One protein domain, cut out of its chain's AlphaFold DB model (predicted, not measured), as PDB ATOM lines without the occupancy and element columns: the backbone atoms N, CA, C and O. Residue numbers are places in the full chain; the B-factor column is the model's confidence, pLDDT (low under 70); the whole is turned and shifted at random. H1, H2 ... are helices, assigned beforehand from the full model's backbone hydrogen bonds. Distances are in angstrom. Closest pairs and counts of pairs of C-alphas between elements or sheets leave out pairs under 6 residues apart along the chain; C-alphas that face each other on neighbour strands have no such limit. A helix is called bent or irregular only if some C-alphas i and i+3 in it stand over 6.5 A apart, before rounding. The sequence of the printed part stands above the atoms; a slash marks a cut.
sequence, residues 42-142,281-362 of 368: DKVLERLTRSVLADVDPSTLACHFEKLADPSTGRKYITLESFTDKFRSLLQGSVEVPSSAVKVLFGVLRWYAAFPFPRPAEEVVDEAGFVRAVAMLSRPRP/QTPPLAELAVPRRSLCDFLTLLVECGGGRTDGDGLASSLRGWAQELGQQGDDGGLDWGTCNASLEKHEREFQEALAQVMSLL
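Overview. This is residues 42 to 142 and 281 to 362 of the 368 residues of an uncharacterized protein of Magnaporthiopsis poae (strain ATCC 64411 / 73-15) (UniProt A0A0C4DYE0). A body of helices that mostly cross one another, with H4 running through the middle between two groups: H1, H2, H3 and H5 towards one end, and the helical hairpin of H6 and H7, with H8 beyond it, towards the other. H9 crosses H6 and H7 and reaches back to H5, a second tie between the two groups. The printed part has 183 residues, with nine named helices, H1 to H9 in order along the chain, and no named strand; the class is all helix, and 118 of the residues are in the named helices. The whole is compact, with a radius of gyration of the C-alphas of 16.2 A and spans of 44 by 35 by 34 A.

Arrangement. H1, residues 42 to 55, touches H5, residues 127 to 137, at a steep tilt of 50 degrees, the same way; the closest C-alphas, those of Thr 49 and Arg 132, are 5.0 A apart. H5 is the hub, touching four other helices. H2, residues 58 to 68, touches H5 through Leu 61 and Val 131, whose C-alphas are closest at 6.0 A; at 70.3 degrees the two are only just about perpendicular. H1 and H2 meet only through their link. H2 also touches H3, residues 80 to 90, the closest C-alphas being those of Leu 68 and Phe 83 at 5.7 A; the steep tilt of 69.9 degrees, opposite ways, is only just short of about perpendicular. H4, residues 99 to 114, touches H3 with residues 99 to 106 alone, H5 with residues 109 to 114 alone, and H6, residues 292 to 306, with residues 100 to 105 alone. The closest C-alphas are, in turn, those of Thr 84 and Val 102 at 5.9 A, Ala 113 and Gly 129 at 4.0 A, and Ala 101 and Phe 298 at 4.1 A. H4 is about perpendicular to H5 at 77 degrees and to H6 at 83 degrees, and only just so to H3 at 71 degrees. H6 and H7, residues 312 to 328, form a hairpin at a shallow tilt of 12 degrees, opposite ways, with C-alphas 296 and 323 closest at 5.2 A. H8, residues 337 to 346, is close to H7 but not clearly touching, the C-alphas of Trp 322 and Ser 343 being closest at 7.8 A. H9, residues 348 to 360, touches H7, H6 and H5, with closest C-alphas Leu 315 and Glu 350 at 5.9 A, Leu 302 and Ala 354 at 5.5 A, and Leu 137 and Ala 356 at 5.4 A. Every O i to N i+4 pair is within hydrogen-bond range in H2, H4, H5, H6, H7, H8 and H9; in H1 it is 8 of 10 and in H3 5 of 7.

Along the chain. H1 begins at C-alpha 42, (-47.507, 53.849, -17.429), and is 21.7 A long; it is irregular, C-alphas 52 and 55 being 7.3 A apart. H4 measures 22.6 A, H6 20.9 A and H7, the longest by residues, 24.1 A from C-alpha 312 at (-54.603, 58.644, 20.700). H9, 18.1 A, ends at C-alpha 360, (-46.087, 59.397, 7.601). Residues 78 to 79 pair with residues 124 to 125, antiparallel.

Size, cuts and confidence. The C-alphas farthest apart, those of Ser 59 and Asp 332, are 48.1 A apart. Residues 143 to 280 are not printed; C-alphas 142 and 281 are 11.3 A apart across this cut, which lies between H5 and H6. The links from H2 to H3 and from H4 to H5 are long. The mean pLDDT of the printed part is 77.5; 49 residues are under 70, among them residues 281 to 288, 306 to 313 and 329 to 342.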
ATOM      1  N   ASP A  42     -48.587  52.966 -17.875       69.38
ATOM      2  CA  ASP A  42     -47.507  53.849 -17.429       69.38
ATOM      3  C   ASP A  42     -47.930  55.318 -17.413       69.38
ATOM      4  O   ASP A  42     -47.670  56.034 -16.451       69.38
ATOM      5  N   LYS A  43     -48.640  55.781 -18.452       68.25
ATOM      6  CA  LYS A  43     -49.089  57.177 -18.531       68.25
ATOM      7  C   LYS A  43     -50.218  57.501 -17.566       68.25
ATOM      8  O   LYS A  43     -50.299  58.643 -17.112       68.25
ATOM      9  N   VAL A  44     -51.071  56.533 -17.242       68.00
ATOM     10  CA  VAL A  44     -52.099  56.688 -16.204       68.00
ATOM     11  C   VAL A  44     -51.445  56.747 -14.826       68.00
ATOM     12  O   VAL A  44     -51.724  57.671 -14.064       68.00
ATOM     13  N   LEU A  45     -50.519  55.831 -14.539       73.94
ATOM     14  CA  LEU A  45     -49.769  55.791 -13.285       73.94
ATOM     15  C   LEU A  45     -48.902  57.040 -13.083       73.94
ATOM     16  O   LEU A  45     -48.892  57.593 -11.990       73.94
ATOM     17  N   GLU A  46     -48.237  57.535 -14.130       73.62
ATOM     18  CA  GLU A  46     -47.439  58.769 -14.090       73.62
ATOM     19  C   GLU A  46     -48.296  59.986 -13.703       73.62
ATOM     20  O   GLU A  46     -47.900  60.801 -12.866       73.62
ATOM     21  N   ARG A  47     -49.489  60.120 -14.301       70.75
ATOM     22  CA  ARG A  47     -50.424  61.208 -13.970       70.75
ATOM     23  C   ARG A  47     -50.936  61.076 -12.548       70.75
ATOM     24  O   ARG A  47     -50.909  62.065 -11.824       70.75
ATOM     25  N   LEU A  48     -51.334  59.864 -12.160       70.50
ATOM     26  CA  LEU A  48     -51.799  59.561 -10.815       70.50
ATOM     27  C   LEU A  48     -50.748  59.947  -9.771       70.50
ATOM     28  O   LEU A  48     -51.052  60.703  -8.849       70.50
ATOM     29  N   THR A  49     -49.501  59.506  -9.956       75.50
ATOM     30  CA  THR A  49     -48.376  59.864  -9.085       75.50
ATOM     31  C   THR A  49     -48.236  61.383  -8.971       75.50
ATOM     32  O   THR A  49     -48.175  61.910  -7.865       75.50
ATOM     33  N   ARG A  50     -48.275  62.118 -10.092       73.06
ATOM     34  CA  ARG A  50     -48.165  63.586 -10.087       73.06
ATOM     35  C   ARG A  50     -49.270  64.268  -9.276       73.06
ATOM     36  O   ARG A  50     -48.993  65.229  -8.571       73.06
ATOM     37  N   SER A  51     -50.504  63.787  -9.368       68.19
ATOM     38  CA  SER A  51     -51.639  64.354  -8.629       68.19
ATOM     39  C   SER A  51     -51.642  64.015  -7.135       68.19
ATOM     40  O   SER A  51     -52.128  64.813  -6.331       68.19
ATOM     41  N   VAL A  52     -51.093  62.857  -6.736       70.06
ATOM     42  CA  VAL A  52     -51.014  62.484  -5.311       70.06
ATOM     43  C   VAL A  52     -49.827  63.117  -4.586       70.06
ATOM     44  O   VAL A  52     -49.851  63.264  -3.371       70.06
ATOM     45  N   LEU A  53     -48.819  63.558  -5.340       72.94
ATOM     46  CA  LEU A  53     -47.631  64.243  -4.834       72.94
ATOM     47  C   LEU A  53     -47.844  65.724  -4.487       72.94
ATOM     48  O   LEU A  53     -46.896  66.372  -4.062       72.94
ATOM     49  N   ALA A  54     -49.047  66.281  -4.661       64.94
ATOM     50  CA  ALA A  54     -49.290  67.709  -4.424       64.94
ATOM     51  C   ALA A  54     -48.909  68.173  -3.000       64.94
ATOM     52  O   ALA A  54     -48.563  69.337  -2.820       64.94
ATOM     53  N   ASP A  55     -48.921  67.253  -2.028       65.31
ATOM     54  CA  ASP A  55     -48.759  67.542  -0.597       65.31
ATOM     55  C   ASP A  55     -47.561  66.817   0.050       65.31
ATOM     56  O   ASP A  55     -47.410  66.851   1.270       65.31
ATOM     57  N   VAL A  56     -46.721  66.129  -0.734       72.88
ATOM     58  CA  VAL A  56     -45.580  65.342  -0.225       72.88
ATOM     59  C   VAL A  56     -44.323  65.678  -1.020       72.88
ATOM     60  O   VAL A  56     -44.373  65.677  -2.247       72.88
ATOM     61  N   ASP A  57     -43.194  65.928  -0.344       81.62
ATOM     62  CA  ASP A  57     -41.907  66.162  -1.015       81.62
ATOM     63  C   ASP A  57     -41.410  64.865  -1.686       81.62
ATOM     64  O   ASP A  57     -41.086  63.890  -0.992       81.62
ATOM     65  N   PRO A  58     -41.312  64.824  -3.029       80.31
ATOM     66  CA  PRO A  58     -40.798  63.659  -3.739       80.31
ATOM     67  C   PRO A  58     -39.353  63.315  -3.352       80.31
ATOM     68  O   PRO A  58     -38.961  62.154  -3.436       80.31
ATOM     69  N   SER A  59     -38.566  64.300  -2.909       85.19
ATOM     70  CA  SER A  59     -37.153  64.130  -2.554       85.19
ATOM     71  C   SER A  59     -36.988  63.302  -1.278       85.19
ATOM     72  O   SER A  59     -36.168  62.381  -1.235       85.19
ATOM     73  N   THR A  60     -37.812  63.569  -0.260       87.62
ATOM     74  CA  THR A  60     -37.872  62.777   0.978       87.62
ATOM     75  C   THR A  60     -38.273  61.334   0.678       87.62
ATOM     76  O   THR A  60     -37.640  60.398   1.169       87.62
ATOM     77  N   LEU A  61     -39.271  61.133  -0.190       89.25
ATOM     78  CA  LEU A  61     -39.699  59.794  -0.604       89.25
ATOM     79  C   LEU A  61     -38.601  59.041  -1.364       89.25
ATOM     80  O   LEU A  61     -38.371  57.869  -1.075       89.25
ATOM     81  N   ALA A  62     -37.889  59.698  -2.279       88.88
ATOM     82  CA  ALA A  62     -36.762  59.095  -2.990       88.88
ATOM     83  C   ALA A  62     -35.623  58.698  -2.028       88.88
ATOM     84  O   ALA A  62     -35.049  57.616  -2.141       88.88
ATOM     85  N   CYS A  63     -35.337  59.526  -1.017       90.25
ATOM     86  CA  CYS A  63     -34.356  59.208   0.024       90.25
ATOM     87  C   CYS A  63     -34.757  57.964   0.837       90.25
ATOM     88  O   CYS A  63     -33.937  57.070   1.066       90.25
ATOM     89  N   HIS A  64     -36.024  57.868   1.250       90.88
ATOM     90  CA  HIS A  64     -36.532  56.685   1.953       90.88
ATOM     91  C   HIS A  64     -36.584  55.449   1.055       90.88
ATOM     92  O   HIS A  64     -36.261  54.356   1.523       90.88
ATOM     93  N   PHE A  65     -36.902  55.609  -0.232       94.12
ATOM     94  CA  PHE A  65     -36.804  54.531  -1.212       94.12
ATOM     95  C   PHE A  65     -35.381  53.974  -1.262       94.12
ATOM     96  O   PHE A  65     -35.195  52.783  -1.049       94.12
ATOM     97  N   GLU A  66     -34.368  54.824  -1.435       92.19
ATOM     98  CA  GLU A  66     -32.955  54.421  -1.453       92.19
ATOM     99  C   GLU A  66     -32.520  53.708  -0.168       92.19
ATOM    100  O   GLU A  66     -31.750  52.740  -0.204       92.19
ATOM    101  N   LYS A  67     -33.032  54.158   0.986       90.94
ATOM    102  CA  LYS A  67     -32.798  53.482   2.265       90.94
ATOM    103  C   LYS A  67     -33.394  52.079   2.237       90.94
ATOM    104  O   LYS A  67     -32.676  51.143   2.574       90.94
ATOM    105  N   LEU A  68     -34.641  51.907   1.797       93.19
ATOM    106  CA  LEU A  68     -35.373  50.631   1.787       93.19
ATOM    107  C   LEU A  68     -34.994  49.687   0.628       93.19
ATOM    108  O   LEU A  68     -35.169  48.470   0.750       93.19
ATOM    109  N   ALA A  69     -34.451  50.215  -0.468       94.62
ATOM    110  CA  ALA A  69     -34.166  49.480  -1.695       94.62
ATOM    111  C   ALA A  69     -33.149  48.357  -1.470       94.62
ATOM    112  O   ALA A  69     -32.186  48.488  -0.708       94.62
ATOM    113  N   ASP A  70     -33.359  47.230  -2.135       93.25
ATOM    114  CA  ASP A  70     -32.531  46.043  -2.007       93.25
ATOM    115  C   ASP A  70     -31.185  46.241  -2.734       93.25
ATOM    116  O   ASP A  70     -31.168  46.423  -3.962       93.25
ATOM    117  N   PRO A  71     -30.037  46.185  -2.027       91.88
ATOM    118  CA  PRO A  71     -28.723  46.310  -2.652       91.88
ATOM    119  C   PRO A  71     -28.461  45.257  -3.736       91.88
ATOM    120  O   PRO A  71     -27.772  45.560  -4.712       91.88
ATOM    121  N   SER A  72     -29.024  44.051  -3.606       91.88
ATOM    122  CA  SER A  72     -28.837  42.955  -4.568       91.88
ATOM    123  C   SER A  72     -29.466  43.247  -5.935       91.88
ATOM    124  O   SER A  72     -29.005  42.737  -6.955       91.88
ATOM    125  N   THR A  73     -30.457  44.142  -5.981       89.75
ATOM    126  CA  THR A  73     -31.127  44.577  -7.218       89.75
ATOM    127  C   THR A  73     -30.439  45.770  -7.890       89.75
ATOM    128  O   THR A  73     -30.957  46.333  -8.858       89.75
ATOM    129  N   GLY A  74     -29.287  46.205  -7.366       89.75
ATOM    130  CA  GLY A  74     -28.680  47.482  -7.738       89.75
ATOM    131  C   GLY A  74     -29.513  48.677  -7.270       89.75
ATOM    132  O   GLY A  74     -29.508  49.703  -7.944       89.75
ATOM    133  N   ARG A  75     -30.244  48.519  -6.153       89.75
ATOM    134  CA  ARG A  75     -31.158  49.512  -5.559       89.75
ATOM    135  C   ARG A  75     -32.313  49.957  -6.458       89.75
ATOM    136  O   ARG A  75     -32.859  51.036  -6.289       89.75
ATOM    137  N   LYS A  76     -32.713  49.113  -7.407       92.06
ATOM    138  CA  LYS A  76     -33.825  49.422  -8.317       92.06
ATOM    139  C   LYS A  76     -35.191  49.123  -7.719       92.06
ATOM    140  O   LYS A  76     -36.182  49.685  -8.173       92.06
ATOM    141  N   TYR A  77     -35.239  48.227  -6.737       95.31
ATOM    142  CA  TYR A  77     -36.487  47.731  -6.182       95.31
ATOM    143  C   TYR A  77     -36.404  47.543  -4.671       95.31
ATOM    144  O   TYR A  77     -35.351  47.209  -4.128       95.31
ATOM    145  N   ILE A  78     -37.542  47.698  -4.006       96.00
ATOM    146  CA  ILE A  78     -37.774  47.241  -2.639       96.00
ATOM    147  C   ILE A  78     -38.346  45.823  -2.717       96.00
ATOM    148  O   ILE A  78     -39.375  45.599  -3.359       96.00
ATOM    149  N   THR A  79     -37.684  44.875  -2.058       95.12
ATOM    150  CA  THR A  79     -38.147  43.491  -1.900       95.12
ATOM    151  C   THR A  79     -38.826  43.327  -0.542       95.12
ATOM    152  O   THR A  79     -38.648  44.153   0.356       95.12
ATOM    153  N   LEU A  80     -39.604  42.257  -0.352       93.38
ATOM    154  CA  LEU A  80     -40.183  41.960   0.965       93.38
ATOM    155  C   LEU A  80     -39.092  41.808   2.039       93.38
ATOM    156  O   LEU A  80     -39.270  42.280   3.161       93.38
ATOM    157  N   GLU A  81     -37.977  41.162   1.695       92.44
ATOM    158  CA  GLU A  81     -36.833  40.964   2.589       92.44
ATOM    159  C   GLU A  81     -36.199  42.307   2.965       92.44
ATOM    160  O   GLU A  81     -36.132  42.644   4.148       92.44
ATOM    161  N   SER A  82     -35.850  43.136   1.970       94.06
ATOM    162  CA  SER A  82     -35.233  44.442   2.227       94.06
ATOM    163  C   SER A  82     -36.166  45.378   2.994       94.06
ATOM    164  O   SER A  82     -35.715  46.099   3.884       94.06
ATOM    165  N   PHE A  83     -37.468  45.346   2.700       93.12
ATOM    166  CA  PHE A  83     -38.465  46.107   3.442       93.12
ATOM    167  C   PHE A  83     -38.557  45.632   4.891       93.12
ATOM    168  O   PHE A  83     -38.504  46.450   5.802       93.12
ATOM    169  N   THR A  84     -38.648  44.320   5.119       90.25
ATOM    170  CA  THR A  84     -38.802  43.748   6.464       90.25
ATOM    171  C   THR A  84     -37.622  44.085   7.367       90.25
ATOM    172  O   THR A  84     -37.820  44.488   8.516       90.25
ATOM    173  N   ASP A  85     -36.405  43.966   6.845       88.25
ATOM    174  CA  ASP A  85     -35.192  44.224   7.615       88.25
ATOM    175  C   ASP A  85     -35.030  45.713   7.926       88.25
ATOM    176  O   ASP A  85     -34.758  46.101   9.064       88.25
ATOM    177  N   LYS A  86     -35.240  46.568   6.923       89.50
ATOM    178  CA  LYS A  86     -34.906  47.991   7.022       89.50
ATOM    179  C   LYS A  86     -36.025  48.844   7.600       89.50
ATOM    180  O   LYS A  86     -35.743  49.815   8.298       89.50
ATOM    181  N   PHE A  87     -37.286  48.478   7.373       87.06
ATOM    182  CA  PHE A  87     -38.424  49.174   7.974       87.06
ATOM    183  C   PHE A  87     -38.385  49.075   9.502       87.06
ATOM    184  O   PHE A  87     -38.626  50.060  10.190       87.06
ATOM    185  N   ARG A  88     -37.967  47.929  10.052       84.00
ATOM    186  CA  ARG A  88     -37.754  47.776  11.502       84.00
ATOM    187  C   ARG A  88     -36.716  48.737  12.058       84.00
ATOM    188  O   ARG A  88     -36.897  49.259  13.152       84.00
ATOM    189  N   SER A  89     -35.647  49.001  11.307       81.06
ATOM    190  CA  SER A  89     -34.638  49.985  11.710       81.06
ATOM    191  C   SER A  89     -35.205  51.409  11.770       81.06
ATOM    192  O   SER A  89     -34.738  52.204  12.583       81.06
ATOM    193  N   LEU A  90     -36.233  51.730  10.972       79.38
ATOM    194  CA  LEU A  90     -36.915  53.032  11.024       79.38
ATOM    195  C   LEU A  90     -37.785  53.206  12.276       79.38
ATOM    196  O   LEU A  90     -38.042  54.338  12.672       79.38
ATOM    197  N   LEU A  91     -38.193  52.115  12.931       76.81
ATOM    198  CA  LEU A  91     -39.026  52.144  14.139       76.81
ATOM    199  C   LEU A  91     -38.231  52.417  15.435       76.81
ATOM    200  O   LEU A  91     -38.787  52.319  16.524       76.81
ATOM    201  N   GLN A  92     -36.936  52.753  15.333       65.12
ATOM    202  CA  GLN A  92     -36.058  53.192  16.435       65.12
ATOM    203  C   GLN A  92     -36.079  52.306  17.709       65.12
ATOM    204  O   GLN A  92     -35.764  52.767  18.803       65.12
ATOM    205  N   GLY A  93     -36.388  51.009  17.574       55.44
ATOM    206  CA  GLY A  93     -36.180  49.997  18.618       55.44
ATOM    207  C   GLY A  93     -37.164  49.995  19.796       55.44
ATOM    208  O   GLY A  93     -36.936  49.250  20.744       55.44
ATOM    209  N   SER A  94     -38.244  50.780  19.768       55.56
ATOM    210  CA  SER A  94     -39.239  50.811  20.855       55.56
ATOM    211  C   SER A  94     -40.363  49.778  20.710       55.56
ATOM    212  O   SER A  94     -41.134  49.592  21.650       55.56
ATOM    213  N   VAL A  95     -40.454  49.101  19.561       66.25
ATOM    214  CA  VAL A  95     -41.590  48.244  19.204       66.25
ATOM    215  C   VAL A  95     -41.111  46.887  18.672       66.25
ATOM    216  O   VAL A  95     -40.458  46.816  17.628       66.25
ATOM    217  N   GLU A  96     -41.443  45.796  19.370       74.88
ATOM    218  CA  GLU A  96     -41.223  44.431  18.872       74.88
ATOM    219  C   GLU A  96     -42.273  44.085  17.810       74.88
ATOM    220  O   GLU A  96     -43.338  43.555  18.107       74.88
ATOM    221  N   VAL A  97     -41.970  44.382  16.545       78.06
ATOM    222  CA  VAL A  97     -42.908  44.139  15.441       78.06
ATOM    223  C   VAL A  97     -42.771  42.719  14.862       78.06
ATOM    224  O   VAL A  97     -41.725  42.386  14.273       78.06
ATOM    225  N   PRO A  98     -43.844  41.902  14.889       85.75
ATOM    226  CA  PRO A  98     -43.866  40.590  14.246       85.75
ATOM    227  C   PRO A  98     -43.591  40.667  12.735       85.75
ATOM    228  O   PRO A  98     -44.099  41.543  12.035       85.75
ATOM    229  N   SER A  99     -42.826  39.715  12.183       87.06
ATOM    230  CA  SER A  99     -42.543  39.667  10.728       87.06
ATOM    231  C   SER A  99     -43.817  39.567   9.880       87.06
ATOM    232  O   SER A  99     -43.874  40.085   8.767       87.06
ATOM    233  N   SER A 100     -44.849  38.914  10.415       89.19
ATOM    234  CA  SER A 100     -46.189  38.816   9.833       89.19
ATOM    235  C   SER A 100     -46.827  40.188   9.609       89.19
ATOM    236  O   SER A 100     -47.348  40.427   8.522       89.19
ATOM    237  N   ALA A 101     -46.733  41.103  10.578       89.00
ATOM    238  CA  ALA A 101     -47.272  42.459  10.468       89.00
ATOM    239  C   ALA A 101     -46.588  43.257   9.349       89.00
ATOM    240  O   ALA A 101     -47.251  43.871   8.514       89.00
ATOM    241  N   VAL A 102     -45.253  43.192   9.282       90.25
ATOM    242  CA  VAL A 102     -44.472  43.906   8.256       90.25
ATOM    243  C   VAL A 102     -44.749  43.350   6.858       90.25
ATOM    244  O   VAL A 102     -44.859  44.112   5.899       90.25
ATOM    245  N   LYS A 103     -44.949  42.032   6.737       90.25
ATOM    246  CA  LYS A 103     -45.352  41.399   5.477       90.25
ATOM    247  C   LYS A 103     -46.720  41.885   4.995       90.25
ATOM    248  O   LYS A 103     -46.893  42.113   3.798       90.25
ATOM    249  N   VAL A 104     -47.677  42.069   5.908       88.88
ATOM    250  CA  VAL A 104     -48.987  42.649   5.572       88.88
ATOM    251  C   VAL A 104     -48.824  44.096   5.108       88.88
ATOM    252  O   VAL A 104     -49.338  44.439   4.044       88.88
ATOM    253  N   LEU A 105     -48.038  44.908   5.824       90.31
ATOM    254  CA  LEU A 105     -47.745  46.294   5.438       90.31
ATOM    255  C   LEU A 105     -47.116  46.384   4.038       90.31
ATOM    256  O   LEU A 105     -47.553  47.190   3.218       90.31
ATOM    257  N   PHE A 106     -46.143  45.520   3.726       91.94
ATOM    258  CA  PHE A 106     -45.547  45.444   2.390       91.94
ATOM    259  C   PHE A 106     -46.569  45.028   1.323       91.94
ATOM    260  O   PHE A 106     -46.589  45.580   0.226       91.94
ATOM    261  N   GLY A 107     -47.459  44.084   1.644       89.19
ATOM    262  CA  GLY A 107     -48.553  43.680   0.763       89.19
ATOM    263  C   GLY A 107     -49.498  44.836   0.425       89.19
ATOM    264  O   GLY A 107     -49.863  44.999  -0.742       89.19
ATOM    265  N   VAL A 108     -49.840  45.659   1.422       87.62
ATOM    266  CA  VAL A 108     -50.633  46.886   1.254       87.62
ATOM    267  C   VAL A 108     -49.885  47.894   0.383       87.62
ATOM    268  O   VAL A 108     -50.436  48.364  -0.611       87.62
ATOM    269  N   LEU A 109     -48.616  48.170   0.695       90.19
ATOM    270  CA  LEU A 109     -47.765  49.071  -0.087       90.19
ATOM    271  C   LEU A 109     -47.700  48.642  -1.558       90.19
ATOM    272  O   LEU A 109     -47.920  49.456  -2.448       90.19
ATOM    273  N   ARG A 110     -47.464  47.352  -1.827       89.56
ATOM    274  CA  ARG A 110     -47.400  46.805  -3.190       89.56
ATOM    275  C   ARG A 110     -48.730  46.932  -3.925       89.56
ATOM    276  O   ARG A 110     -48.747  47.213  -5.121       89.56
ATOM    277  N   TRP A 111     -49.843  46.716  -3.230       85.19
ATOM    278  CA  TRP A 111     -51.163  46.902  -3.826       85.19
ATOM    279  C   TRP A 111     -51.352  48.351  -4.279       85.19
ATOM    280  O   TRP A 111     -51.674  48.589  -5.439       85.19
ATOM    281  N   TYR A 112     -51.040  49.315  -3.412       83.25
ATOM    282  CA  TYR A 112     -51.118  50.739  -3.742       83.25
ATOM    283  C   TYR A 112     -50.081  51.183  -4.781       83.25
ATOM    284  O   TYR A 112     -50.342  52.085  -5.573       83.25
ATOM    285  N   ALA A 113     -48.931  50.513  -4.839       87.50
ATOM    286  CA  ALA A 113     -47.932  50.743  -5.869       87.50
ATOM    287  C   ALA A 113     -48.472  50.347  -7.245       87.50
ATOM    288  O   ALA A 113     -48.255  51.070  -8.206       87.50
ATOM    289  N   ALA A 114     -49.215  49.250  -7.368       80.19
ATOM    290  CA  ALA A 114     -49.828  48.862  -8.639       80.19
ATOM    291  C   ALA A 114     -51.164  49.571  -8.906       80.19
ATOM    292  O   ALA A 114     -51.596  49.642 -10.057       80.19
ATOM    293  N   PHE A 115     -51.805  50.106  -7.863       74.75
ATOM    294  CA  PHE A 115     -53.129  50.691  -7.966       74.75
ATOM    295  C   PHE A 115     -53.163  51.801  -9.026       74.75
ATOM    296  O   PHE A 115     -52.299  52.683  -9.045       74.75
ATOM    297  N   PRO A 116     -54.179  51.799  -9.901       64.88
ATOM    298  CA  PRO A 116     -55.387  50.971  -9.812       64.88
ATOM    299  C   PRO A 116     -55.331  49.616 -10.558       64.88
ATOM    300  O   PRO A 116     -56.302  48.866 -10.545       64.88
ATOM    301  N   PHE A 117     -54.191  49.264 -11.156       70.06
ATOM    302  CA  PHE A 117     -53.999  48.070 -11.984       70.06
ATOM    303  C   PHE A 117     -53.876  46.767 -11.181       70.06
ATOM    304  O   PHE A 117     -53.542  46.798  -9.993       70.06
ATOM    305  N   PRO A 118     -54.095  45.600 -11.829       65.44
ATOM    306  CA  PRO A 118     -53.794  44.312 -11.224       65.44
ATOM    307  C   PRO A 118     -52.358  44.268 -10.704       65.44
ATOM    308  O   PRO A 118     -51.433  44.765 -11.352       65.44
ATOM    309  N   ARG A 119     -52.178  43.644  -9.538       67.38
ATOM    310  CA  ARG A 119     -50.854  43.493  -8.933       67.38
ATOM    311  C   ARG A 119     -49.920  42.751  -9.899       67.38
ATOM    312  O   ARG A 119     -50.312  41.697 -10.408       67.38
ATOM    313  N   PRO A 120     -48.699  43.263 -10.136       68.62
ATOM    314  CA  PRO A 120     -47.707  42.532 -10.906       68.62
ATOM    315  C   PRO A 120     -47.382  41.209 -10.204       68.62
ATOM    316  O   PRO A 120     -47.460  41.101  -8.978       68.62
ATOM    317  N   ALA A 121     -47.020  40.196 -10.993       69.31
ATOM    318  CA  ALA A 121     -46.603  38.895 -10.466       69.31
ATOM    319  C   ALA A 121     -45.323  38.999  -9.619       69.31
ATOM    320  O   ALA A 121     -45.084  38.166  -8.747       69.31
ATOM    321  N   GLU A 122     -44.515  40.029  -9.864       78.62
ATOM    322  CA  GLU A 122     -43.288  40.292  -9.127       78.62
ATOM    323  C   GLU A 122     -43.590  40.765  -7.693       78.62
ATOM    324  O   GLU A 122     -44.490  41.570  -7.430       78.62
ATOM    325  N   GLU A 123     -42.828  40.256  -6.725       85.94
ATOM    326  CA  GLU A 123     -42.945  40.626  -5.306       85.94
ATOM    327  C   GLU A 123     -42.043  41.810  -4.944       85.94
ATOM    328  O   GLU A 123     -41.351  41.805  -3.926       85.94
ATOM    329  N   VAL A 124     -42.042  42.829  -5.806       93.50
ATOM    330  CA  VAL A 124     -41.168  43.997  -5.687       93.50
ATOM    331  C   VAL A 124     -41.934  45.303  -5.882       93.50
ATOM    332  O   VAL A 124     -43.032  45.317  -6.441       93.50
ATOM    333  N   VAL A 125     -41.351  46.403  -5.410       93.81
ATOM    334  CA  VAL A 125     -41.867  47.766  -5.593       93.81
ATOM    335  C   VAL A 125     -40.748  48.649  -6.142       93.81
ATOM    336  O   VAL A 125     -39.665  48.702  -5.561       93.81
ATOM    337  N   ASP A 126     -40.991  49.320  -7.265       93.25
ATOM    338  CA  ASP A 126     -40.079  50.309  -7.845       93.25
ATOM    339  C   ASP A 126     -40.263  51.693  -7.202       93.25
ATOM    340  O   ASP A 126     -41.177  51.917  -6.408       93.25
ATOM    341  N   GLU A 127     -39.391  52.644  -7.534       92.44
ATOM    342  CA  GLU A 127     -39.428  53.988  -6.943       92.44
ATOM    343  C   GLU A 127     -40.755  54.705  -7.227       92.44
ATOM    344  O   GLU A 127     -41.393  55.238  -6.320       92.44
ATOM    345  N   ALA A 128     -41.227  54.664  -8.475       88.56
ATOM    346  CA  ALA A 128     -42.472  55.322  -8.866       88.56
ATOM    347  C   ALA A 128     -43.697  54.719  -8.157       88.56
ATOM    348  O   ALA A 128     -44.619  55.451  -7.777       88.56
ATOM    349  N   GLY A 129     -43.717  53.396  -7.981       89.56
ATOM    350  CA  GLY A 129     -44.722  52.675  -7.214       89.56
ATOM    351  C   GLY A 129     -44.660  52.986  -5.726       89.56
ATOM    352  O   GLY A 129     -45.704  53.238  -5.130       89.56
ATOM    353  N   PHE A 130     -43.462  53.048  -5.140       92.88
ATOM    354  CA  PHE A 130     -43.266  53.438  -3.744       92.88
ATOM    355  C   PHE A 130     -43.798  54.848  -3.481       92.88
ATOM    356  O   PHE A 130     -44.632  55.040  -2.598       92.88
ATOM    357  N   VAL A 131     -43.378  55.816  -4.298       89.62
ATOM    358  CA  VAL A 131     -43.795  57.217  -4.191       89.62
ATOM    359  C   VAL A 131     -45.315  57.340  -4.266       89.62
ATOM    360  O   VAL A 131     -45.931  57.980  -3.415       89.62
ATOM    361  N   ARG A 132     -45.938  56.684  -5.253       86.56
ATOM    362  CA  ARG A 132     -47.398  56.648  -5.402       86.56
ATOM    363  C   ARG A 132     -48.075  56.040  -4.181       86.56
ATOM    364  O   ARG A 132     -49.027  56.624  -3.672       86.56
ATOM    365  N   ALA A 133     -47.595  54.888  -3.719       87.75
ATOM    366  CA  ALA A 133     -48.219  54.161  -2.629       87.75
ATOM    367  C   ALA A 133     -48.181  54.951  -1.321       87.75
ATOM    368  O   ALA A 133     -49.215  55.116  -0.679       87.75
ATOM    369  N   VAL A 134     -47.016  55.492  -0.961       88.69
ATOM    370  CA  VAL A 134     -46.865  56.304   0.251       88.69
ATOM    371  C   VAL A 134     -47.687  57.585   0.144       88.69
ATOM    372  O   VAL A 134     -48.407  57.916   1.078       88.69
ATOM    373  N   ALA A 135     -47.669  58.276  -0.999       82.88
ATOM    374  CA  ALA A 135     -48.470  59.484  -1.183       82.88
ATOM    375  C   ALA A 135     -49.984  59.218  -1.080       82.88
ATOM    376  O   ALA A 135     -50.719  60.036  -0.533       82.88
ATOM    377  N   MET A 136     -50.462  58.071  -1.571       79.50
ATOM    378  CA  MET A 136     -51.864  57.672  -1.433       79.50
ATOM    379  C   MET A 136     -52.230  57.295   0.004       79.50
ATOM    380  O   MET A 136     -53.297  57.680   0.473       79.50
ATOM    381  N   LEU A 137     -51.361  56.555   0.692       82.75
ATOM    382  CA  LEU A 137     -51.623  56.040   2.036       82.75
ATOM    383  C   LEU A 137     -51.438  57.086   3.140       82.75
ATOM    384  O   LEU A 137     -52.100  56.999   4.166       82.75
ATOM    385  N   SER A 138     -50.562  58.073   2.946       80.25
ATOM    386  CA  SER A 138     -50.312  59.148   3.917       80.25
ATOM    387  C   SER A 138     -51.371  60.253   3.889       80.25
ATOM    388  O   SER A 138     -51.343  61.154   4.729       80.25
ATOM    389  N   ARG A 139     -52.297  60.229   2.921       71.94
ATOM    390  CA  ARG A 139     -53.358  61.231   2.815       71.94
ATOM    391  C   ARG A 139     -54.488  60.915   3.797       71.94
ATOM    392  O   ARG A 139     -55.023  59.808   3.758       71.94
ATOM    393  N   PRO A 140     -54.912  61.879   4.634       56.50
ATOM    394  CA  PRO A 140     -56.139  61.717   5.397       56.50
ATOM    395  C   PRO A 140     -57.308  61.526   4.424       56.50
ATOM    396  O   PRO A 140     -57.332  62.142   3.352       56.50
ATOM    397  N   ARG A 141     -58.266  60.661   4.787       56.09
ATOM    398  CA  ARG A 141     -59.455  60.391   3.965       56.09
ATOM    399  C   ARG A 141     -60.062  61.734   3.532       56.09
ATOM    400  O   ARG A 141     -60.266  62.596   4.395       56.09
ATOM    401  N   PRO A 142     -60.358  61.938   2.236       50.22
ATOM    402  CA  PRO A 142     -61.148  63.088   1.835       50.22
ATOM    403  C   PRO A 142     -62.440  63.027   2.645       50.22
ATOM    404  O   PRO A 142     -63.110  61.995   2.631       50.22
ATOM    405  N   GLN A 281     -59.469  53.230  -0.957       48.75
ATOM    406  CA  GLN A 281     -60.215  52.073  -0.533       48.75
ATOM    407  C   GLN A 281     -59.600  51.638   0.772       48.75
ATOM    408  O   GLN A 281     -58.380  51.702   0.950       48.75
ATOM    409  N   THR A 282     -60.436  51.165   1.683       51.09
ATOM    410  CA  THR A 282     -59.980  50.204   2.676       51.09
ATOM    411  C   THR A 282     -58.994  49.271   1.982       51.09
ATOM    412  O   THR A 282     -59.366  48.678   0.962       51.09
ATOM    413  N   PRO A 283     -57.707  49.233   2.396       52.41
ATOM    414  CA  PRO A 283     -56.764  48.339   1.757       52.41
ATOM    415  C   PRO A 283     -57.416  46.974   1.761       52.41
ATOM    416  O   PRO A 283     -57.989  46.582   2.786       52.41
ATOM    417  N   PRO A 284     -57.400  46.270   0.629       58.53
ATOM    418  CA  PRO A 284     -58.202  45.083   0.511       58.53
ATOM    419  C   PRO A 284     -57.446  43.960   1.204       58.53
ATOM    420  O   PRO A 284     -56.855  43.095   0.570       58.53
ATOM    421  N   LEU A 285     -57.446  43.975   2.538       62.22
ATOM    422  CA  LEU A 285     -56.941  42.902   3.385       62.22
ATOM    423  C   LEU A 285     -57.571  41.564   2.955       62.22
ATOM    424  O   LEU A 285     -56.896  40.535   2.986       62.22
ATOM    425  N   ALA A 286     -58.805  41.616   2.432       61.34
ATOM    426  CA  ALA A 286     -59.486  40.533   1.729       61.34
ATOM    427  C   ALA A 286     -58.796  40.091   0.422       61.34
ATOM    428  O   ALA A 286     -58.528  38.905   0.256       61.34
ATOM    429  N   GLU A 287     -58.432  41.000  -0.494       63.91
ATOM    430  CA  GLU A 287     -57.669  40.637  -1.709       63.91
ATOM    431  C   GLU A 287     -56.234  40.192  -1.391       63.91
ATOM    432  O   GLU A 287     -55.610  39.450  -2.157       63.91
ATOM    433  N   LEU A 288     -55.677  40.662  -0.275       67.50
ATOM    434  CA  LEU A 288     -54.389  40.214   0.244       67.50
ATOM    435  C   LEU A 288     -54.478  38.832   0.916       67.50
ATOM    436  O   LEU A 288     -53.428  38.254   1.193       67.50
ATOM    437  N   ALA A 289     -55.687  38.303   1.149       70.25
ATOM    438  CA  ALA A 289     -55.949  37.030   1.824       70.25
ATOM    439  C   ALA A 289     -55.164  36.887   3.143       70.25
ATOM    440  O   ALA A 289     -54.557  35.850   3.419       70.25
ATOM    441  N   VAL A 290     -55.129  37.959   3.943       73.81
ATOM    442  CA  VAL A 290     -54.307  38.020   5.159       73.81
ATOM    443  C   VAL A 290     -54.826  37.024   6.199       73.81
ATOM    444  O   VAL A 290     -55.988  37.123   6.600       73.81
ATOM    445  N   PRO A 291     -53.993  36.085   6.691       79.44
ATOM    446  CA  PRO A 291     -54.388  35.214   7.786       79.44
ATOM    447  C   PRO A 291     -54.730  36.031   9.027       79.44
ATOM    448  O   PRO A 291     -54.008  36.958   9.390       79.44
ATOM    449  N   ARG A 292     -55.781  35.630   9.735       77.75
ATOM    450  CA  ARG A 292     -56.277  36.295  10.944       77.75
ATOM    451  C   ARG A 292     -55.188  36.654  11.959       77.75
ATOM    452  O   ARG A 292     -55.139  37.785  12.421       77.75
ATOM    453  N   ARG A 293     -54.289  35.715  12.275       82.31
ATOM    454  CA  ARG A 293     -53.176  35.969  13.207       82.31
ATOM    455  C   ARG A 293     -52.277  37.111  12.716       82.31
ATOM    456  O   ARG A 293     -51.954  38.006  13.482       82.31
ATOM    457  N   SER A 294     -51.962  37.132  11.420       85.06
ATOM    458  CA  SER A 294     -51.188  38.213  10.799       85.06
ATOM    459  C   SER A 294     -51.943  39.541  10.769       85.06
ATOM    460  O   SER A 294     -51.307  40.586  10.844       85.06
ATOM    461  N   LEU A 295     -53.278  39.516  10.688       83.25
ATOM    462  CA  LEU A 295     -54.103  40.714  10.830       83.25
ATOM    463  C   LEU A 295     -54.039  41.263  12.262       83.25
ATOM    464  O   LEU A 295     -53.817  42.455  12.426       83.25
ATOM    465  N   CYS A 296     -54.150  40.419  13.292       85.44
ATOM    466  CA  CYS A 296     -53.975  40.849  14.685       85.44
ATOM    467  C   CYS A 296     -52.588  41.470  14.917       85.44
ATOM    468  O   CYS A 296     -52.495  42.558  15.481       85.44
ATOM    469  N   ASP A 297     -51.524  40.825  14.426       87.88
ATOM    470  CA  ASP A 297     -50.159  41.362  14.502       87.88
ATOM    471  C   ASP A 297     -50.050  42.723  13.795       87.88
ATOM    472  O   ASP A 297     -49.396  43.646  14.280       87.88
ATOM    473  N   PHE A 298     -50.712  42.858  12.644       88.44
ATOM    474  CA  PHE A 298     -50.736  44.093  11.872       88.44
ATOM    475  C   PHE A 298     -51.480  45.225  12.589       88.44
ATOM    476  O   PHE A 298     -50.995  46.351  12.603       88.44
ATOM    477  N   LEU A 299     -52.611  44.946  13.243       87.19
ATOM    478  CA  LEU A 299     -53.324  45.943  14.048       87.19
ATOM    479  C   LEU A 299     -52.490  46.416  15.241       87.19
ATOM    480  O   LEU A 299     -52.485  47.607  15.545       87.19
ATOM    481  N   THR A 300     -51.746  45.510  15.875       87.06
ATOM    482  CA  THR A 300     -50.807  45.858  16.949       87.06
ATOM    483  C   THR A 300     -49.725  46.815  16.447       87.06
ATOM    484  O   THR A 300     -49.549  47.875  17.046       87.06
ATOM    485  N   LEU A 301     -49.109  46.528  15.291       87.19
ATOM    486  CA  LEU A 301     -48.162  47.444  14.640       87.19
ATOM    487  C   LEU A 301     -48.771  48.843  14.443       87.19
ATOM    488  O   LEU A 301     -48.122  49.842  14.751       87.19
ATOM    489  N   LEU A 302     -49.996  48.923  13.909       87.06
ATOM    490  CA  LEU A 302     -50.669  50.202  13.655       87.06
ATOM    491  C   LEU A 302     -50.869  51.007  14.948       87.06
ATOM    492  O   LEU A 302     -50.635  52.213  14.964       87.06
ATOM    493  N   VAL A 303     -51.247  50.340  16.042       84.50
ATOM    494  CA  VAL A 303     -51.413  50.969  17.363       84.50
ATOM    495  C   VAL A 303     -50.083  51.475  17.916       84.50
ATOM    496  O   VAL A 303     -50.002  52.606  18.395       84.50
ATOM    497  N   GLU A 304     -49.041  50.652  17.853       81.81
ATOM    498  CA  GLU A 304     -47.729  50.971  18.419       81.81
ATOM    499  C   GLU A 304     -47.038  52.110  17.662       81.81
ATOM    500  O   GLU A 304     -46.387  52.956  18.272       81.81
ATOM    501  N   CYS A 305     -47.243  52.187  16.347       77.56
ATOM    502  CA  CYS A 305     -46.722  53.274  15.521       77.56
ATOM    503  C   CYS A 305     -47.589  54.547  15.578       77.56
ATOM    504  O   CYS A 305     -47.082  55.641  15.323       77.56
ATOM    505  N   GLY A 306     -48.883  54.426  15.902       65.25
ATOM    506  CA  GLY A 306     -49.844  55.535  15.900       65.25
ATOM    507  C   GLY A 306     -49.962  56.329  17.210       65.25
ATOM    508  O   GLY A 306     -50.421  57.469  17.217       65.25
ATOM    509  N   GLY A 307     -49.500  55.783  18.339       53.53
ATOM    510  CA  GLY A 307     -49.755  56.332  19.684       53.53
ATOM    511  C   GLY A 307     -49.058  57.650  20.072       53.53
ATOM    512  O   GLY A 307     -49.148  58.057  21.227       53.53
ATOM    513  N   GLY A 308     -48.339  58.320  19.167       49.81
ATOM    514  CA  GLY A 308     -47.448  59.433  19.528       49.81
ATOM    515  C   GLY A 308     -48.028  60.849  19.433       49.81
ATOM    516  O   GLY A 308     -47.451  61.773  20.008       49.81
ATOM    517  N   ARG A 309     -49.107  61.082  18.678       51.62
ATOM    518  CA  ARG A 309     -49.548  62.450  18.349       51.62
ATOM    519  C   ARG A 309     -51.076  62.527  18.259       51.62
ATOM    520  O   ARG A 309     -51.653  61.969  17.340       51.62
ATOM    521  N   THR A 310     -51.663  63.274  19.205       47.50
ATOM    522  CA  THR A 310     -53.066  63.750  19.308       47.50
ATOM    523  C   THR A 310     -54.155  62.693  19.547       47.50
ATOM    524  O   THR A 310     -54.230  61.712  18.825       47.50
ATOM    525  N   ASP A 311     -54.986  62.894  20.584       47.81
ATOM    526  CA  ASP A 311     -56.223  62.146  20.914       47.81
ATOM    527  C   ASP A 311     -56.155  60.597  20.854       47.81
ATOM    528  O   ASP A 311     -57.166  59.908  20.704       47.81
ATOM    529  N   GLY A 312     -54.950  60.036  21.018       52.59
ATOM    530  CA  GLY A 312     -54.603  58.644  20.700       52.59
ATOM    531  C   GLY A 312     -55.276  57.554  21.539       52.59
ATOM    532  O   GLY A 312     -55.210  56.382  21.164       52.59
ATOM    533  N   ASP A 313     -55.967  57.901  22.626       61.00
ATOM    534  CA  ASP A 313     -56.646  56.914  23.471       61.00
ATOM    535  C   ASP A 313     -57.869  56.301  22.778       61.00
ATOM    536  O   ASP A 313     -58.119  55.108  22.940       61.00
ATOM    537  N   GLY A 314     -58.602  57.066  21.960       71.81
ATOM    538  CA  GLY A 314     -59.769  56.558  21.230       71.81
ATOM    539  C   GLY A 314     -59.374  55.590  20.114       71.81
ATOM    540  O   GLY A 314     -59.832  54.449  20.086       71.81
ATOM    541  N   LEU A 315     -58.453  56.023  19.247       76.31
ATOM    542  CA  LEU A 315     -57.972  55.259  18.095       76.31
ATOM    543  C   LEU A 315     -57.309  53.937  18.512       76.31
ATOM    544  O   LEU A 315     -57.675  52.860  18.035       76.31
ATOM    545  N   ALA A 316     -56.363  54.010  19.452       80.00
ATOM    546  CA  ALA A 316     -55.645  52.838  19.932       80.00
ATOM    547  C   ALA A 316     -56.565  51.858  20.674       80.00
ATOM    548  O   ALA A 316     -56.377  50.645  20.575       80.00
ATOM    549  N   SER A 317     -57.563  52.357  21.413       82.31
ATOM    550  CA  SER A 317     -58.548  51.503  22.090       82.31
ATOM    551  C   SER A 317     -59.482  50.816  21.097       82.31
ATOM    552  O   SER A 317     -59.743  49.626  21.253       82.31
ATOM    553  N   SER A 318     -59.929  51.514  20.048       82.88
ATOM    554  CA  SER A 318     -60.750  50.929  18.983       82.88
ATOM    555  C   SER A 318     -60.018  49.814  18.235       82.88
ATOM    556  O   SER A 318     -60.570  48.729  18.074       82.88
ATOM    557  N   LEU A 319     -58.760  50.036  17.839       83.38
ATOM    558  CA  LEU A 319     -57.964  49.023  17.137       83.38
ATOM    559  C   LEU A 319     -57.586  47.840  18.038       83.38
ATOM    560  O   LEU A 319     -57.628  46.695  17.589       83.38
ATOM    561  N   ARG A 320     -57.278  48.078  19.323       84.31
ATOM    562  CA  ARG A 320     -57.066  46.993  20.299       84.31
ATOM    563  C   ARG A 320     -58.338  46.190  20.552       84.31
ATOM    564  O   ARG A 320     -58.268  44.966  20.617       84.31
ATOM    565  N   GLY A 321     -59.484  46.860  20.663       83.81
ATOM    566  CA  GLY A 321     -60.791  46.216  20.767       83.81
ATOM    567  C   GLY A 321     -61.061  45.328  19.557       83.81
ATOM    568  O   GLY A 321     -61.395  44.159  19.720       83.81
ATOM    569  N   TRP A 322     -60.791  45.832  18.352       85.00
ATOM    570  CA  TRP A 322     -60.921  45.051  17.127       85.00
ATOM    571  C   TRP A 322     -59.969  43.844  17.085       85.00
ATOM    572  O   TRP A 322     -60.396  42.729  16.788       85.00
ATOM    573  N   ALA A 323     -58.700  44.016  17.466       83.50
ATOM    574  CA  ALA A 323     -57.748  42.909  17.560       83.50
ATOM    575  C   ALA A 323     -58.181  41.841  18.584       83.50
ATOM    576  O   ALA A 323     -57.949  40.655  18.357       83.50
ATOM    577  N   GLN A 324     -58.833  42.235  19.684       83.00
ATOM    578  CA  GLN A 324     -59.398  41.317  20.679       83.00
ATOM    579  C   GLN A 324     -60.660  40.606  20.177       83.00
ATOM    580  O   GLN A 324     -60.769  39.395  20.370       83.00
ATOM    581  N   GLU A 325     -61.574  41.307  19.497       81.50
ATOM    582  CA  GLU A 325     -62.733  40.705  18.815       81.50
ATOM    583  C   GLU A 325     -62.256  39.628  17.826       81.50
ATOM    584  O   GLU A 325     -62.705  38.480  17.861       81.50
ATOM    585  N   LEU A 326     -61.241  39.968  17.027       76.50
ATOM    586  CA  LEU A 326     -60.539  39.041  16.149       76.50
ATOM    587  C   LEU A 326     -59.650  38.050  16.901       76.50
ATOM    588  O   LEU A 326     -59.171  37.122  16.283       76.50
ATOM    589  N   GLY A 327     -59.377  38.160  18.194       74.31
ATOM    590  CA  GLY A 327     -58.602  37.162  18.944       74.31
ATOM    591  C   GLY A 327     -59.493  36.061  19.522       74.31
ATOM    592  O   GLY A 327     -59.140  34.885  19.513       74.31
ATOM    593  N   GLN A 328     -60.694  36.437  19.962       71.75
ATOM    594  CA  GLN A 328     -61.600  35.585  20.738       71.75
ATOM    595  C   GLN A 328     -62.363  34.544  19.912       71.75
ATOM    596  O   GLN A 328     -62.784  33.524  20.451       71.75
ATOM    597  N   GLN A 329     -62.512  34.737  18.602       64.81
ATOM    598  CA  GLN A 329     -63.246  33.812  17.728       64.81
ATOM    599  C   GLN A 329     -62.515  32.477  17.422       64.81
ATOM    600  O   GLN A 329     -62.679  31.996  16.324       64.81
ATOM    601  N   GLY A 330     -61.672  31.898  18.292       55.97
ATOM    602  CA  GLY A 330     -61.056  30.548  18.141       55.97
ATOM    603  C   GLY A 330     -60.237  30.233  16.858       55.97
ATOM    604  O   GLY A 330     -60.471  30.778  15.789       55.97
ATOM    605  N   ASP A 331     -59.255  29.327  16.914       56.78
ATOM    606  CA  ASP A 331     -58.478  28.933  15.711       56.78
ATOM    607  C   ASP A 331     -59.198  27.897  14.816       56.78
ATOM    608  O   ASP A 331     -58.841  27.742  13.649       56.78
ATOM    609  N   ASP A 332     -60.221  27.206  15.332       48.59
ATOM    610  CA  ASP A 332     -60.806  26.012  14.691       48.59
ATOM    611  C   ASP A 332     -61.963  26.295  13.713       48.59
ATOM    612  O   ASP A 332     -62.442  25.391  13.027       48.59
ATOM    613  N   GLY A 333     -62.415  27.546  13.610       44.62
ATOM    614  CA  GLY A 333     -63.411  27.975  12.631       44.62
ATOM    615  C   GLY A 333     -62.794  29.006  11.702       44.62
ATOM    616  O   GLY A 333     -62.514  30.121  12.136       44.62
ATOM    617  N   GLY A 334     -62.566  28.641  10.436       47.41
ATOM    618  CA  GLY A 334     -62.112  29.583   9.414       47.41
ATOM    619  C   GLY A 334     -62.969  30.844   9.463       47.41
ATOM    620  O   GLY A 334     -64.196  30.759   9.410       47.41
ATOM    621  N   LEU A 335     -62.325  31.995   9.649       50.75
ATOM    622  CA  LEU A 335     -63.032  33.259   9.780       50.75
ATOM    623  C   LEU A 335     -63.827  33.482   8.496       50.75
ATOM    624  O   LEU A 335     -63.253  33.492   7.406       50.75
ATOM    625  N   ASP A 336     -65.143  33.620   8.623       61.62
ATOM    626  CA  ASP A 336     -65.957  34.029   7.493       61.62
ATOM    627  C   ASP A 336     -65.491  35.428   7.075       61.62
ATOM    628  O   ASP A 336     -65.595  36.395   7.837       61.62
ATOM    629  N   TRP A 337     -64.937  35.532   5.867       61.06
ATOM    630  CA  TRP A 337     -64.469  36.798   5.312       61.06
ATOM    631  C   TRP A 337     -65.586  37.846   5.257       61.06
ATOM    632  O   TRP A 337     -65.285  39.033   5.358       61.06
ATOM    633  N   GLY A 338     -66.860  37.434   5.182       60.72
ATOM    634  CA  GLY A 338     -68.003  38.341   5.317       60.72
ATOM    635  C   GLY A 338     -68.036  39.048   6.675       60.72
ATOM    636  O   GLY A 338     -68.180  40.267   6.741       60.72
ATOM    637  N   THR A 339     -67.797  38.305   7.757       64.94
ATOM    638  CA  THR A 339     -67.704  38.846   9.123       64.94
ATOM    639  C   THR A 339     -66.470  39.742   9.303       64.94
ATOM    640  O   THR A 339     -66.559  40.795   9.937       64.94
ATOM    641  N   CYS A 340     -65.328  39.378   8.704       64.31
ATOM    642  CA  CYS A 340     -64.124  40.218   8.724       64.31
ATOM    643  C   CYS A 340     -64.329  41.540   7.977       64.31
ATOM    644  O   CYS A 340     -63.911  42.585   8.469       64.31
ATOM    645  N   ASN A 341     -64.979  41.502   6.810       64.94
ATOM    646  CA  ASN A 341     -65.252  42.689   6.004       64.94
ATOM    647  C   ASN A 341     -66.236  43.626   6.704       64.94
ATOM    648  O   ASN A 341     -65.967  44.815   6.779       64.94
ATOM    649  N   ALA A 342     -67.308  43.103   7.303       67.69
ATOM    650  CA  ALA A 342     -68.242  43.923   8.078       67.69
ATOM    651  C   ALA A 342     -67.557  44.600   9.283       67.69
ATOM    652  O   ALA A 342     -67.838  45.749   9.621       67.69
ATOM    653  N   SER A 343     -66.622  43.894   9.929       70.19
ATOM    654  CA  SER A 343     -65.810  44.447  11.016       70.19
ATOM    655  C   SER A 343     -64.808  45.498  10.512       70.19
ATOM    656  O   SER A 343     -64.656  46.546  11.135       70.19
ATOM    657  N   LEU A 344     -64.188  45.272   9.349       70.25
ATOM    658  CA  LEU A 344     -63.323  46.246   8.685       70.25
ATOM    659  C   LEU A 344     -64.095  47.508   8.280       70.25
ATOM    660  O   LEU A 344     -63.599  48.596   8.514       70.25
ATOM    661  N   GLU A 345     -65.304  47.385   7.730       69.75
ATOM    662  CA  GLU A 345     -66.173  48.524   7.388       69.75
ATOM    663  C   GLU A 345     -66.527  49.350   8.633       69.75
ATOM    664  O   GLU A 345     -66.487  50.579   8.603       69.75
ATOM    665  N   LYS A 346     -66.799  48.682   9.761       74.69
ATOM    666  CA  LYS A 346     -67.061  49.331  11.055       74.69
ATOM    667  C   LYS A 346     -65.851  50.113  11.585       74.69
ATOM    668  O   LYS A 346     -66.045  51.134  12.237       74.69
ATOM    669  N   HIS A 347     -64.633  49.630  11.333       74.38
ATOM    670  CA  HIS A 347     -63.377  50.200  11.842       74.38
ATOM    671  C   HIS A 347     -62.517  50.866  10.754       74.38
ATOM    672  O   HIS A 347     -61.341  51.154  10.979       74.38
ATOM    673  N   GLU A 348     -63.080  51.104   9.567       75.56
ATOM    674  CA  GLU A 348     -62.335  51.532   8.379       75.56
ATOM    675  C   GLU A 348     -61.610  52.852   8.630       75.56
ATOM    676  O   GLU A 348     -60.448  53.006   8.261       75.56
ATOM    677  N   ARG A 349     -62.295  53.810   9.257       75.19
ATOM    678  CA  ARG A 349     -61.753  55.148   9.487       75.19
ATOM    679  C   ARG A 349     -60.536  55.096  10.405       75.19
ATOM    680  O   ARG A 349     -59.494  55.634  10.051       75.19
ATOM    681  N   GLU A 350     -60.673  54.429  11.546       80.38
ATOM    682  CA  GLU A 350     -59.603  54.239  12.524       80.38
ATOM    683  C   GLU A 350     -58.421  53.499  11.891       80.38
ATOM    684  O   GLU A 350     -57.263  53.888  12.024       80.38
ATOM    685  N   PHE A 351     -58.715  52.448  11.132       80.25
ATOM    686  CA  PHE A 351     -57.700  51.678  10.438       80.25
ATOM    687  C   PHE A 351     -56.913  52.534   9.423       80.25
ATOM    688  O   PHE A 351     -55.683  52.483   9.400       80.25
ATOM    689  N   GLN A 352     -57.598  53.345   8.611       78.44
ATOM    690  CA  GLN A 352     -56.957  54.224   7.624       78.44
ATOM    691  C   GLN A 352     -56.128  55.322   8.284       78.44
ATOM    692  O   GLN A 352     -55.027  55.620   7.830       78.44
ATOM    693  N   GLU A 353     -56.634  55.912   9.364       79.88
ATOM    694  CA  GLU A 353     -55.917  56.942  10.110       79.88
ATOM    695  C   GLU A 353     -54.615  56.395  10.704       79.88
ATOM    696  O   GLU A 353     -53.555  57.000  10.539       79.88
ATOM    697  N   ALA A 354     -54.660  55.208  11.314       82.88
ATOM    698  CA  ALA A 354     -53.460  54.570  11.839       82.88
ATOM    699  C   ALA A 354     -52.482  54.168  10.721       82.88
ATOM    700  O   ALA A 354     -51.273  54.357  10.856       82.88
ATOM    701  N   LEU A 355     -52.982  53.681   9.579       85.38
ATOM    702  CA  LEU A 355     -52.148  53.374   8.416       85.38
ATOM    703  C   LEU A 355     -51.457  54.625   7.852       85.38
ATOM    704  O   LEU A 355     -50.259  54.580   7.558       85.38
ATOM    705  N   ALA A 356     -52.169  55.748   7.761       82.62
ATOM    706  CA  ALA A 356     -51.606  57.028   7.347       82.62
ATOM    707  C   ALA A 356     -50.527  57.518   8.322       82.62
ATOM    708  O   ALA A 356     -49.490  58.028   7.894       82.62
ATOM    709  N   GLN A 357     -50.714  57.313   9.629       83.44
ATOM    710  CA  GLN A 357     -49.699  57.633  10.637       83.44
ATOM    711  C   GLN A 357     -48.425  56.800  10.449       83.44
ATOM    712  O   GLN A 357     -47.333  57.375  10.447       83.44
ATOM    713  N   VAL A 358     -48.548  55.489  10.213       86.19
ATOM    714  CA  VAL A 358     -47.392  54.625   9.908       86.19
ATOM    715  C   VAL A 358     -46.683  55.089   8.637       86.19
ATOM    716  O   VAL A 358     -45.462  55.224   8.627       86.19
ATOM    717  N   MET A 359     -47.432  55.398   7.577       86.94
ATOM    718  CA  MET A 359     -46.847  55.853   6.312       86.94
ATOM    719  C   MET A 359     -46.239  57.254   6.404       86.94
ATOM    720  O   MET A 359     -45.263  57.538   5.713       86.94
ATOM    721  N   SER A 360     -46.703  58.094   7.334       83.00
ATOM    722  CA  SER A 360     -46.087  59.397   7.601       83.00
ATOM    723  C   SER A 360     -44.645  59.296   8.116       83.00
ATOM    724  O   SER A 360     -43.871  60.239   7.960       83.00
ATOM    725  N   LEU A 361     -44.234  58.150   8.674       84.19
ATOM    726  CA  LEU A 361     -42.829  57.900   9.026       84.19
ATOM    727  C   LEU A 361     -41.920  57.917   7.788       84.19
ATOM    728  O   LEU A 361     -40.748  58.274   7.887       84.19
ATOM    729  N   LEU A 362     -42.473  57.573   6.623       85.31
ATOM    730  CA  LEU A 362     -41.786  57.564   5.334       85.31
ATOM    731  C   LEU A 362     -41.896  58.903   4.591       85.31
ATOM    732  O   LEU A 362     -41.309  59.049   3.526       85.31
TER     733      LEU A 362